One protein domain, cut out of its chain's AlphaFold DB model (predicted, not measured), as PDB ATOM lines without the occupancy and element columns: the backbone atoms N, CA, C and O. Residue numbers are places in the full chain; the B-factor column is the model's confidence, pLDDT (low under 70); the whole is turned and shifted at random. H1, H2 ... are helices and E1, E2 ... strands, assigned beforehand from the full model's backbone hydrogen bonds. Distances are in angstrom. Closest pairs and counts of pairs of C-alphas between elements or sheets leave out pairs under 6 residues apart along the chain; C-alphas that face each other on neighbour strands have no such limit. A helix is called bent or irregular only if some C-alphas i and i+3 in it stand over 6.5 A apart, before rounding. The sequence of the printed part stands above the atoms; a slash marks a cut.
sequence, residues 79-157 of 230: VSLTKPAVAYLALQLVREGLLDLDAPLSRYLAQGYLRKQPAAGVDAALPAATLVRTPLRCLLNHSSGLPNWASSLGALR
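Overview. This is residues 79 to 157 of the 230 residues of the protein "Beta-lactamase domain-containing protein" of Paucibacter aquatile (UniProt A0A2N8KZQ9). A small two-stranded hairpin, E1 and E2, and one long helix, H1, stand on two sides of a body of loops that holds the short helices H2 and H3. Residues 92 to 97, of which 92 to 95 belong to H1, stick out. The printed part has 79 residues, with three named helices and two named strands in the order H1, E1, E2, H2, H3; the sheet, E1 - E2, is antiparallel. The class is mixed, helices and strands, with under half of the residues in named elements. The whole is compact, with a radius of gyration of the C-alphas of 12.9 A and spans of 40 by 29 by 22 A.

Along the chain. Find C-alpha 113 at (140.769, 110.306, 63.158), where E1, residues 113 to 116, begins; E2 is residues 123 to 126. H1, residues 79 to 95, runs 26.3 A from C-alpha 79 at (120.644, 111.891, 67.952). It is only just irregular: C-alphas 81 and 84 are 6.6 A apart. H2 is residues 128 to 131, and H3, residues 137 to 140, ends at (133.286, 118.438, 75.603).

Arrangement. Look first at the hairpin of E1 and E2, antiparallel at 149 degrees, with N 113 and O 126 within hydrogen-bond range at 2.9 A. The closest C-alphas of E1 and H2, Tyr 113 and Ala 128, are 7.2 A apart. H2 and H3 are apart. H3 is close to H1 but not clearly touching; the closest C-alphas, Ala 87 and Leu 140, are 6.2 A apart. In H1, 10 of 13 O i to N i+4 pairs are within hydrogen-bond range; H2 and H3 are too short for such a pair.

Size, cuts and confidence. The C-alphas farthest apart, Glu 96 and Ala 120, are 40.4 A apart. The printed part has no cut, and the link from H1 to E1 is long. Look for low pLDDT, under 70, at residues 115 to 124 and 148 to 157.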
ATOM      1  N   VAL A  79     119.752 111.015  68.741       83.81
ATOM      2  CA  VAL A  79     120.644 111.891  67.952       83.81
ATOM      3  C   VAL A  79     121.668 112.588  68.874       83.81
ATOM      4  O   VAL A  79     122.372 111.927  69.633       83.81
ATOM      5  N   SER A  80     121.759 113.920  68.854       83.19
ATOM      6  CA  SER A  80     122.708 114.688  69.665       83.19
ATOM      7  C   SER A  80     122.412 114.659  71.165       83.19
ATOM      8  O   SER A  80     123.284 115.063  71.930       83.19
ATOM      9  N   LEU A  81     121.256 114.147  71.601       85.44
ATOM     10  CA  LEU A  81     120.955 113.952  73.024       85.44
ATOM     11  C   LEU A  81     121.846 112.889  73.678       85.44
ATOM     12  O   LEU A  81     121.894 112.801  74.897       85.44
ATOM     13  N   THR A  82     122.609 112.126  72.896       85.81
ATOM     14  CA  THR A  82     123.647 111.233  73.423       85.81
ATOM     15  C   THR A  82     124.858 111.998  73.986       85.81
ATOM     16  O   THR A  82     125.594 111.455  74.805       85.81
ATOM     17  N   LYS A  83     125.085 113.264  73.592       88.44
ATOM     18  CA  LYS A  83     126.277 114.037  74.001       88.44
ATOM     19  C   LYS A  83     126.409 114.211  75.523       88.44
ATOM     20  O   LYS A  83     127.497 113.930  76.011       88.44
ATOM     21  N   PRO A  84     125.367 114.600  76.290       90.44
ATOM     22  CA  PRO A  84     125.472 114.689  77.748       90.44
ATOM     23  C   PRO A  84     125.815 113.355  78.419       90.44
ATOM     24  O   PRO A  84     126.627 113.337  79.337       90.44
ATOM     25  N   ALA A  85     125.273 112.233  77.932       90.50
ATOM     26  CA  ALA A  85     125.616 110.909  78.455       90.50
ATOM     27  C   ALA A  85     127.090 110.556  78.186       90.50
ATOM     28  O   ALA A  85     127.795 110.095  79.079       90.50
ATOM     29  N   VAL A  86     127.587 110.832  76.975       90.44
ATOM     30  CA  VAL A  86     129.007 110.640  76.627       90.44
ATOM     31  C   VAL A  86     129.912 111.569  77.437       90.44
ATOM     32  O   VAL A  86     130.952 111.129  77.918       90.44
ATOM     33  N   ALA A  87     129.517 112.829  77.628       93.62
ATOM     34  CA  ALA A  87     130.255 113.783  78.447       93.62
ATOM     35  C   ALA A  87     130.326 113.325  79.908       93.62
ATOM     36  O   ALA A  87     131.400 113.356  80.498       93.62
ATOM     37  N   TYR A  88     129.218 112.830  80.469       95.56
ATOM     38  CA  TYR A  88     129.199 112.253  81.811       95.56
ATOM     39  C   TYR A  88     130.189 111.094  81.936       95.56
ATOM     40  O   TYR A  88     131.031 111.115  82.828       95.56
ATOM     41  N   LEU A  89     130.157 110.128  81.012       96.19
ATOM     42  CA  LEU A  89     131.102 109.007  81.010       96.19
ATOM     43  C   LEU A  89     132.559 109.477  80.889       96.19
ATOM     44  O   LEU A  89     133.418 108.981  81.610       96.19
ATOM     45  N   ALA A  90     132.845 110.461  80.031       94.62
ATOM     46  CA  ALA A  90     134.181 111.042  79.924       94.62
ATOM     47  C   ALA A  90     134.641 111.666  81.253       94.62
ATOM     48  O   ALA A  90     135.772 111.447  81.669       94.62
ATOM     49  N   LEU A  91     133.759 112.384  81.954       96.69
ATOM     50  CA  LEU A  91     134.063 112.975  83.259       96.69
ATOM     51  C   LEU A  91     134.239 111.921  84.365       96.69
ATOM     52  O   LEU A  91     135.070 112.118  85.248       96.69
ATOM     53  N   GLN A  92     133.527 110.789  84.306       97.62
ATOM     54  CA  GLN A  92     133.779 109.655  85.207       97.62
ATOM     55  C   GLN A  92     135.196 109.101  85.018       97.62
ATOM     56  O   GLN A  92     135.924 108.915  85.987       97.62
ATOM     57  N   LEU A  93     135.628 108.938  83.768       96.44
ATOM     58  CA  LEU A  93     136.972 108.462  83.441       96.44
ATOM     59  C   LEU A  93     138.065 109.471  83.827       96.44
ATOM     60  O   LEU A  93     139.167 109.065  84.184       96.44
ATOM     61  N   VAL A  94     137.771 110.774  83.785       97.06
ATOM     62  CA  VAL A  94     138.663 111.813  84.329       97.06
ATOM     63  C   VAL A  94     138.795 111.668  85.841       97.06
ATOM     64  O   VAL A  94     139.903 111.691  86.368       97.06
ATOM     65  N   ARG A  95     137.676 111.461  86.543       97.12
ATOM     66  CA  ARG A  95     137.670 111.237  87.994       97.12
ATOM     67  C   ARG A  95     138.473 109.995  88.395       97.12
ATOM     68  O   ARG A  95     139.099 109.997  89.445       97.12
ATOM     69  N   GLU A  96     138.472 108.963  87.557       97.06
ATOM     70  CA  GLU A  96     139.263 107.737  87.735       97.06
ATOM     71  C   GLU A  96     140.736 107.882  87.302       97.06
ATOM     72  O   GLU A  96     141.504 106.927  87.400       97.06
ATOM     73  N   GLY A  97     141.153 109.050  86.798       94.62
ATOM     74  CA  GLY A  97     142.514 109.287  86.303       94.62
ATOM     75  C   GLY A  97     142.836 108.604  84.966       94.62
ATOM     76  O   GLY A  97     143.989 108.596  84.537       94.62
ATOM     77  N   LEU A  98     141.835 108.035  84.285       95.56
ATOM     78  CA  LEU A  98     141.984 107.355  82.992       95.56
ATOM     79  C   LEU A  98     141.971 108.334  81.811       95.56
ATOM     80  O   LEU A  98     142.576 108.068  80.767       95.56
ATOM     81  N   LEU A  99     141.293 109.470  81.970       96.19
ATOM     82  CA  LEU A  99     141.324 110.591  81.037       96.19
ATOM     83  C   LEU A  99     141.874 111.840  81.720       96.19
ATOM     84  O   LEU A  99     141.705 112.051  82.914       96.19
ATOM     85  N   ASP A 100     142.502 112.690  80.925       97.31
ATOM     86  CA  ASP A 100     143.042 113.974  81.339       97.31
ATOM     87  C   ASP A 100     142.479 115.037  80.389       97.31
ATOM     88  O   ASP A 100     142.619 114.938  79.166       97.31
ATOM     89  N   LEU A 101     141.776 116.023  80.953       97.44
ATOM     90  CA  LEU A 101     141.114 117.091  80.202       97.44
ATOM     91  C   LEU A 101     142.104 118.051  79.531       97.44
ATOM     92  O   LEU A 101     141.731 118.730  78.564       97.44
ATOM     93  N   ASP A 102     143.336 118.104  80.037       97.62
ATOM     94  CA  ASP A 102     144.428 118.933  79.544       97.62
ATOM     95  C   ASP A 102     145.357 118.197  78.583       97.62
ATOM     96  O   ASP A 102     146.062 118.834  77.797       97.62
ATOM     97  N   ALA A 103     145.290 116.865  78.549       96.44
ATOM     98  CA  ALA A 103     146.066 116.086  77.604       96.44
ATOM     99  C   ALA A 103     145.629 116.337  76.146       96.44
ATOM    100  O   ALA A 103     144.431 116.456  75.851       96.44
ATOM    101  N   PRO A 104     146.590 116.362  75.202       95.69
ATOM    102  CA  PRO A 104     146.291 116.512  73.786       95.69
ATOM    103  C   PRO A 104     145.550 115.284  73.249       95.69
ATOM    104  O   PRO A 104     145.824 114.148  73.640       95.69
ATOM    105  N   LEU A 105     144.649 115.489  72.289       91.75
ATOM    106  CA  LEU A 105     143.857 114.418  71.680       91.75
ATOM    107  C   LEU A 105     144.719 113.337  71.021       91.75
ATOM    108  O   LEU A 105     144.320 112.174  71.013       91.75
ATOM    109  N   SER A 106     145.910 113.686  70.527       91.88
ATOM    110  CA  SER A 106     146.876 112.723  69.980       91.88
ATOM    111  C   SER A 106     147.291 111.634  70.982       91.88
ATOM    112  O   SER A 106     147.629 110.533  70.551       91.88
ATOM    113  N   ARG A 107     147.202 111.887  72.299       93.00
ATOM    114  CA  ARG A 107     147.440 110.882  73.353       93.00
ATOM    115  C   ARG A 107     146.454 109.716  73.267       93.00
ATOM    116  O   ARG A 107     146.831 108.576  73.509       93.00
ATOM    117  N   TYR A 108     145.197 110.007  72.936       90.25
ATOM    118  CA  TYR A 108     144.101 109.031  72.919       90.25
ATOM    119  C   TYR A 108     143.730 108.575  71.503       90.25
ATOM    120  O   TYR A 108     143.193 107.485  71.323       90.25
ATOM    121  N   LEU A 109     144.035 109.395  70.497       88.56
ATOM    122  CA  LEU A 109     143.808 109.150  69.075       88.56
ATOM    123  C   LEU A 109     145.154 109.055  68.345       88.56
ATOM    124  O   LEU A 109     145.432 109.810  67.413       88.56
ATOM    125  N   ALA A 110     146.007 108.128  68.788       84.25
ATOM    126  CA  ALA A 110     147.376 107.981  68.286       84.25
ATOM    127  C   ALA A 110     147.446 107.645  66.783       84.25
ATOM    128  O   ALA A 110     148.422 107.973  66.117       84.25
ATOM    129  N   GLN A 111     146.398 107.030  66.230       82.50
ATOM    130  CA  GLN A 111     146.273 106.723  64.798       82.50
ATOM    131  C   GLN A 111     145.580 107.846  64.007       82.50
ATOM    132  O   GLN A 111     145.317 107.698  62.816       82.50
ATOM    133  N   GLY A 112     145.275 108.970  64.654       81.31
ATOM    134  CA  GLY A 112     144.461 110.024  64.075       81.31
ATOM    135  C   GLY A 112     142.972 109.680  64.072       81.31
ATOM    136  O   GLY A 112     142.486 108.868  64.861       81.31
ATOM    137  N   TYR A 113     142.228 110.350  63.199       77.50
ATOM    138  CA  TYR A 113     140.769 110.306  63.158       77.50
ATOM    139  C   TYR A 113     140.261 110.255  61.713       77.50
ATOM    140  O   TYR A 113     140.727 111.013  60.864       77.50
ATOM    141  N   LEU A 114     139.288 109.381  61.428       72.62
ATOM    142  CA  LEU A 114     138.708 109.224  60.092       72.62
ATOM    143  C   LEU A 114     137.408 110.024  59.955       72.62
ATOM    144  O   LEU A 114     136.409 109.808  60.652       72.62
ATOM    145  N   ARG A 115     137.410 110.946  58.998       69.38
ATOM    146  CA  ARG A 115     136.294 111.837  58.686       69.38
ATOM    147  C   ARG A 115     135.570 111.363  57.431       69.38
ATOM    148  O   ARG A 115     136.215 111.158  56.410       69.38
ATOM    149  N   LYS A 116     134.233 111.375  57.447       57.59
ATOM    150  CA  LYS A 116     133.431 111.264  56.221       57.59
ATOM    151  C   LYS A 116     133.141 112.658  55.694       57.59
ATOM    152  O   LYS A 116     132.512 113.456  56.388       57.59
ATOM    153  N   GLN A 117     133.586 112.979  54.483       55.41
ATOM    154  CA  GLN A 117     133.217 114.248  53.859       55.41
ATOM    155  C   GLN A 117     131.843 114.110  53.181       55.41
ATOM    156  O   GLN A 117     131.715 113.280  52.279       55.41
ATOM    157  N   PRO A 118     130.816 114.906  53.553       51.03
ATOM    158  CA  PRO A 118     129.480 114.766  52.966       51.03
ATOM    159  C   PRO A 118     129.437 115.001  51.451       51.03
ATOM    160  O   PRO A 118     128.602 114.413  50.777       51.03
ATOM    161  N   ALA A 119     130.332 115.844  50.924       52.06
ATOM    162  CA  ALA A 119     130.311 116.278  49.527       52.06
ATOM    163  C   ALA A 119     131.208 115.454  48.585       52.06
ATOM    164  O   ALA A 119     131.022 115.529  47.378       52.06
ATOM    165  N   ALA A 120     132.167 114.681  49.106       49.66
ATOM    166  CA  ALA A 120     133.215 114.075  48.276       49.66
ATOM    167  C   ALA A 120     133.227 112.539  48.287       49.66
ATOM    168  O   ALA A 120     133.985 111.939  47.536       49.66
ATOM    169  N   GLY A 121     132.437 111.878  49.144       50.22
ATOM    170  CA  GLY A 121     132.399 110.407  49.228       50.22
ATOM    171  C   GLY A 121     133.703 109.743  49.699       50.22
ATOM    172  O   GLY A 121     133.691 108.559  50.016       50.22
ATOM    173  N   VAL A 122     134.797 110.498  49.797       50.44
ATOM    174  CA  VAL A 122     136.091 110.065  50.313       50.44
ATOM    175  C   VAL A 122     136.163 110.253  51.823       50.44
ATOM    176  O   VAL A 122     135.857 111.324  52.366       50.44
ATOM    177  N   ASP A 123     136.587 109.191  52.499       59.03
ATOM    178  CA  ASP A 123     137.055 109.274  53.870       59.03
ATOM    179  C   ASP A 123     138.383 110.039  53.887       59.03
ATOM    180  O   ASP A 123     139.314 109.718  53.153       59.03
ATOM    181  N   ALA A 124     138.468 111.081  54.708       65.19
ATOM    182  CA  ALA A 124     139.688 111.848  54.908       65.19
ATOM    183  C   ALA A 124     140.246 111.549  56.298       65.19
ATOM    184  O   ALA A 124     139.588 111.806  57.309       65.19
ATOM    185  N   ALA A 125     141.461 111.012  56.356       74.00
ATOM    186  CA  ALA A 125     142.169 110.826  57.612       74.00
ATOM    187  C   ALA A 125     142.757 112.162  58.087       74.00
ATOM    188  O   ALA A 125     143.502 112.812  57.356       74.00
ATOM    189  N   LEU A 126     142.438 112.569  59.315       76.81
ATOM    190  CA  LEU A 126     143.198 113.579  60.041       76.81
ATOM    191  C   LEU A 126     144.321 112.870  60.807       76.81
ATOM    192  O   LEU A 126     144.018 112.082  61.708       76.81
ATOM    193  N   PRO A 127     145.601 113.113  60.478       83.81
ATOM    194  CA  PRO A 127     146.708 112.453  61.155       83.81
ATOM    195  C   PRO A 127     146.821 112.939  62.603       83.81
ATOM    196  O   PRO A 127     146.509 114.094  62.902       83.81
ATOM    197  N   ALA A 128     147.328 112.089  63.501       85.44
ATOM    198  CA  ALA A 128     147.477 112.409  64.925       85.44
ATOM    199  C   ALA A 128     148.265 113.706  65.184       85.44
ATOM    200  O   ALA A 128     147.965 114.419  66.137       85.44
ATOM    201  N   ALA A 129     149.205 114.063  64.301       87.56
ATOM    202  CA  ALA A 129     149.940 115.329  64.347       87.56
ATOM    203  C   ALA A 129     149.020 116.568  64.382       87.56
ATOM    204  O   ALA A 129     149.316 117.537  65.077       87.56
ATOM    205  N   THR A 130     147.866 116.525  63.706       86.44
ATOM    206  CA  THR A 130     146.874 117.622  63.732       86.44
ATOM    207  C   THR A 130     146.149 117.748  65.073       86.44
ATOM    208  O   THR A 130     145.563 118.785  65.359       86.44
ATOM    209  N   LEU A 131     146.211 116.711  65.911       89.06
ATOM    210  CA  LEU A 131     145.505 116.609  67.189       89.06
ATOM    211  C   LEU A 131     146.388 116.976  68.396       89.06
ATOM    212  O   LEU A 131     145.900 117.008  69.524       89.06
ATOM    213  N   VAL A 132     147.676 117.265  68.179       93.25
ATOM    214  CA  VAL A 132     148.668 117.523  69.245       93.25
ATOM    215  C   VAL A 132     148.394 118.826  70.003       93.25
ATOM    216  O   VAL A 132     148.794 118.959  71.153       93.25
ATOM    217  N   ARG A 133     147.698 119.790  69.389       92.38
ATOM    218  CA  ARG A 133     147.392 121.094  70.011       92.38
ATOM    219  C   ARG A 133     145.967 121.208  70.548       92.38
ATOM    220  O   ARG A 133     145.600 122.255  71.072       92.38
ATOM    221  N   THR A 134     145.161 120.163  70.404       93.25
ATOM    222  CA  THR A 134     143.760 120.173  70.829       93.25
ATOM    223  C   THR A 134     143.638 119.373  72.118       93.25
ATOM    224  O   THR A 134     143.801 118.154  72.063       93.25
ATOM    225  N   PRO A 135     143.361 119.996  73.272       95.75
ATOM    226  CA  PRO A 135     143.152 119.254  74.508       95.75
ATOM    227  C   PRO A 135     141.790 118.547  74.513       95.75
ATOM    228  O   PRO A 135     140.840 118.987  73.856       95.75
ATOM    229  N   LEU A 136     141.666 117.469  75.292       94.50
ATOM    230  CA  LEU A 136     140.439 116.668  75.369       94.50
ATOM    231  C   LEU A 136     139.196 117.498  75.732       94.50
ATOM    232  O   LEU A 136     138.132 117.297  75.137       94.50
ATOM    233  N   ARG A 137     139.322 118.481  76.640       95.69
ATOM    234  CA  ARG A 137     138.209 119.373  77.031       95.69
ATOM    235  C   ARG A 137     137.542 120.088  75.855       95.69
ATOM    236  O   ARG A 137     136.347 120.367  75.916       95.69
ATOM    237  N   CYS A 138     138.279 120.341  74.770       94.00
ATOM    238  CA  CYS A 138     137.743 121.011  73.590       94.00
ATOM    239  C   CYS A 138     136.674 120.179  72.863       94.00
ATOM    240  O   CYS A 138     135.836 120.738  72.154       94.00
ATOM    241  N   LEU A 139     136.666 118.850  73.042       92.38
ATOM    242  CA  LEU A 139     135.586 117.990  72.546       92.38
ATOM    243  C   LEU A 139     134.304 118.134  73.371       92.38
ATOM    244  O   LEU A 139     133.214 118.055  72.812       92.38
ATOM    245  N   LEU A 140     134.426 118.360  74.683       93.38
ATOM    246  CA  LEU A 140     133.286 118.438  75.603       93.38
ATOM    247  C   LEU A 140     132.527 119.769  75.510       93.38
ATOM    248  O   LEU A 140     131.355 119.825  75.866       93.38
ATOM    249  N   ASN A 141     133.173 120.828  75.012       90.25
ATOM    250  CA  ASN A 141     132.597 122.173  74.906       90.25
ATOM    251  C   ASN A 141     132.518 122.708  73.462       90.25
ATOM    252  O   ASN A 141     132.340 123.908  73.268       90.25
ATOM    253  N   HIS A 142     132.666 121.841  72.454       90.12
ATOM    254  CA  HIS A 142     132.591 122.215  71.035       90.12
ATOM    255  C   HIS A 142     133.612 123.279  70.570       90.12
ATOM    256  O   HIS A 142     133.342 124.014  69.623       90.12
ATOM    257  N   SER A 143     134.808 123.334  71.167       91.19
ATOM    258  CA  SER A 143     135.871 124.293  70.795       91.19
ATOM    259  C   SER A 143     137.085 123.664  70.096       91.19
ATOM    260  O   SER A 143     138.106 124.316  69.911       91.19
ATOM    261  N   SER A 144     137.000 122.396  69.683       87.69
ATOM    262  CA  SER A 144     138.131 121.674  69.073       87.69
ATOM    263  C   SER A 144     138.475 122.095  67.646       87.69
ATOM    264  O   SER A 144     139.535 121.723  67.150       87.69
ATOM    265  N   GLY A 145     137.570 122.799  66.959       85.12
ATOM    266  CA  GLY A 145     137.687 123.088  65.528       85.12
ATOM    267  C   GLY A 145     137.469 121.868  64.620       85.12
ATOM    268  O   GLY A 145     137.580 121.988  63.401       85.12
ATOM    269  N   LEU A 146     137.137 120.695  65.180       81.88
ATOM    270  CA  LEU A 146     136.853 119.499  64.388       81.88
ATOM    271  C   LEU A 146     135.481 119.602  63.695       81.88
ATOM    272  O   LEU A 146     134.514 120.083  64.293       81.88
ATOM    273  N   PRO A 147     135.355 119.111  62.451       72.38
ATOM    274  CA  PRO A 147     134.093 119.134  61.720       72.38
ATOM    275  C   PRO A 147     133.070 118.147  62.305       72.38
ATOM    276  O   PRO A 147     133.425 117.110  62.859       72.38
ATOM    277  N   ASN A 148     131.781 118.427  62.095       66.38
ATOM    278  CA  ASN A 148     130.653 117.667  62.658       66.38
ATOM    279  C   ASN A 148     130.522 116.203  62.159       66.38
ATOM    280  O   ASN A 148     129.825 115.406  62.780       66.38
ATOM    281  N   TRP A 149     131.153 115.821  61.041       58.75
ATOM    282  CA  TRP A 149     130.939 114.513  60.398       58.75
ATOM    283  C   TRP A 149     132.176 113.600  60.465       58.75
ATOM    284  O   TRP A 149     133.158 113.829  59.765       58.75
ATOM    285  N   ALA A 150     132.098 112.531  61.267       52.38
ATOM    286  CA  ALA A 150     133.059 111.418  61.335       52.38
ATOM    287  C   ALA A 150     132.530 110.189  60.584       52.38
ATOM    288  O   ALA A 150     131.341 109.896  60.705       52.38
ATOM    289  N   SER A 151     133.376 109.420  59.889       47.34
ATOM    290  CA  SER A 151     133.018 108.051  59.453       47.34
ATOM    291  C   SER A 151     133.341 107.019  60.527       47.34
ATOM    292  O   SER A 151     132.657 106.004  60.626       47.34
ATOM    293  N   SER A 152     134.359 107.274  61.351       45.03
ATOM    294  CA  SER A 152     134.686 106.452  62.510       45.03
ATOM    295  C   SER A 152     135.585 107.226  63.474       45.03
ATOM    296  O   SER A 152     136.566 107.852  63.077       45.03
ATOM    297  N   LEU A 153     135.267 107.171  64.767       41.84
ATOM    298  CA  LEU A 153     136.300 107.367  65.775       41.84
ATOM    299  C   LEU A 153     137.153 106.097  65.708       41.84
ATOM    300  O   LEU A 153     136.615 105.004  65.908       41.84
ATOM    301  N   GLY A 154     138.445 106.220  65.386       37.59
ATOM    302  CA  GLY A 154     139.391 105.134  65.649       37.59
ATOM    303  C   GLY A 154     139.157 104.668  67.082       37.59
ATOM    304  O   GLY A 154     138.941 105.513  67.952       37.59
ATOM    305  N   ALA A 155     139.043 103.353  67.290       38.88
ATOM    306  CA  ALA A 155     138.553 102.786  68.541       38.88
ATOM    307  C   ALA A 155     139.228 103.470  69.735       38.88
ATOM    308  O   ALA A 155     140.420 103.273  69.970       38.88
ATOM    309  N   LEU A 156     138.465 104.286  70.470       38.50
ATOM    310  CA  LEU A 156     138.909 104.834  71.739       38.50
ATOM    311  C   LEU A 156     139.085 103.614  72.646       38.50
ATOM    312  O   LEU A 156     138.105 103.028  73.109       38.50
ATOM    313  N   ARG A 157     140.328 103.144  72.784       39.06
ATOM    314  CA  ARG A 157     140.681 101.986  73.609       39.06
ATOM    315  C   ARG A 157     140.556 102.392  75.072       39.06
ATOM    316  O   ARG A 157     141.533 102.683  75.746       39.06
TER     317      ARG A 157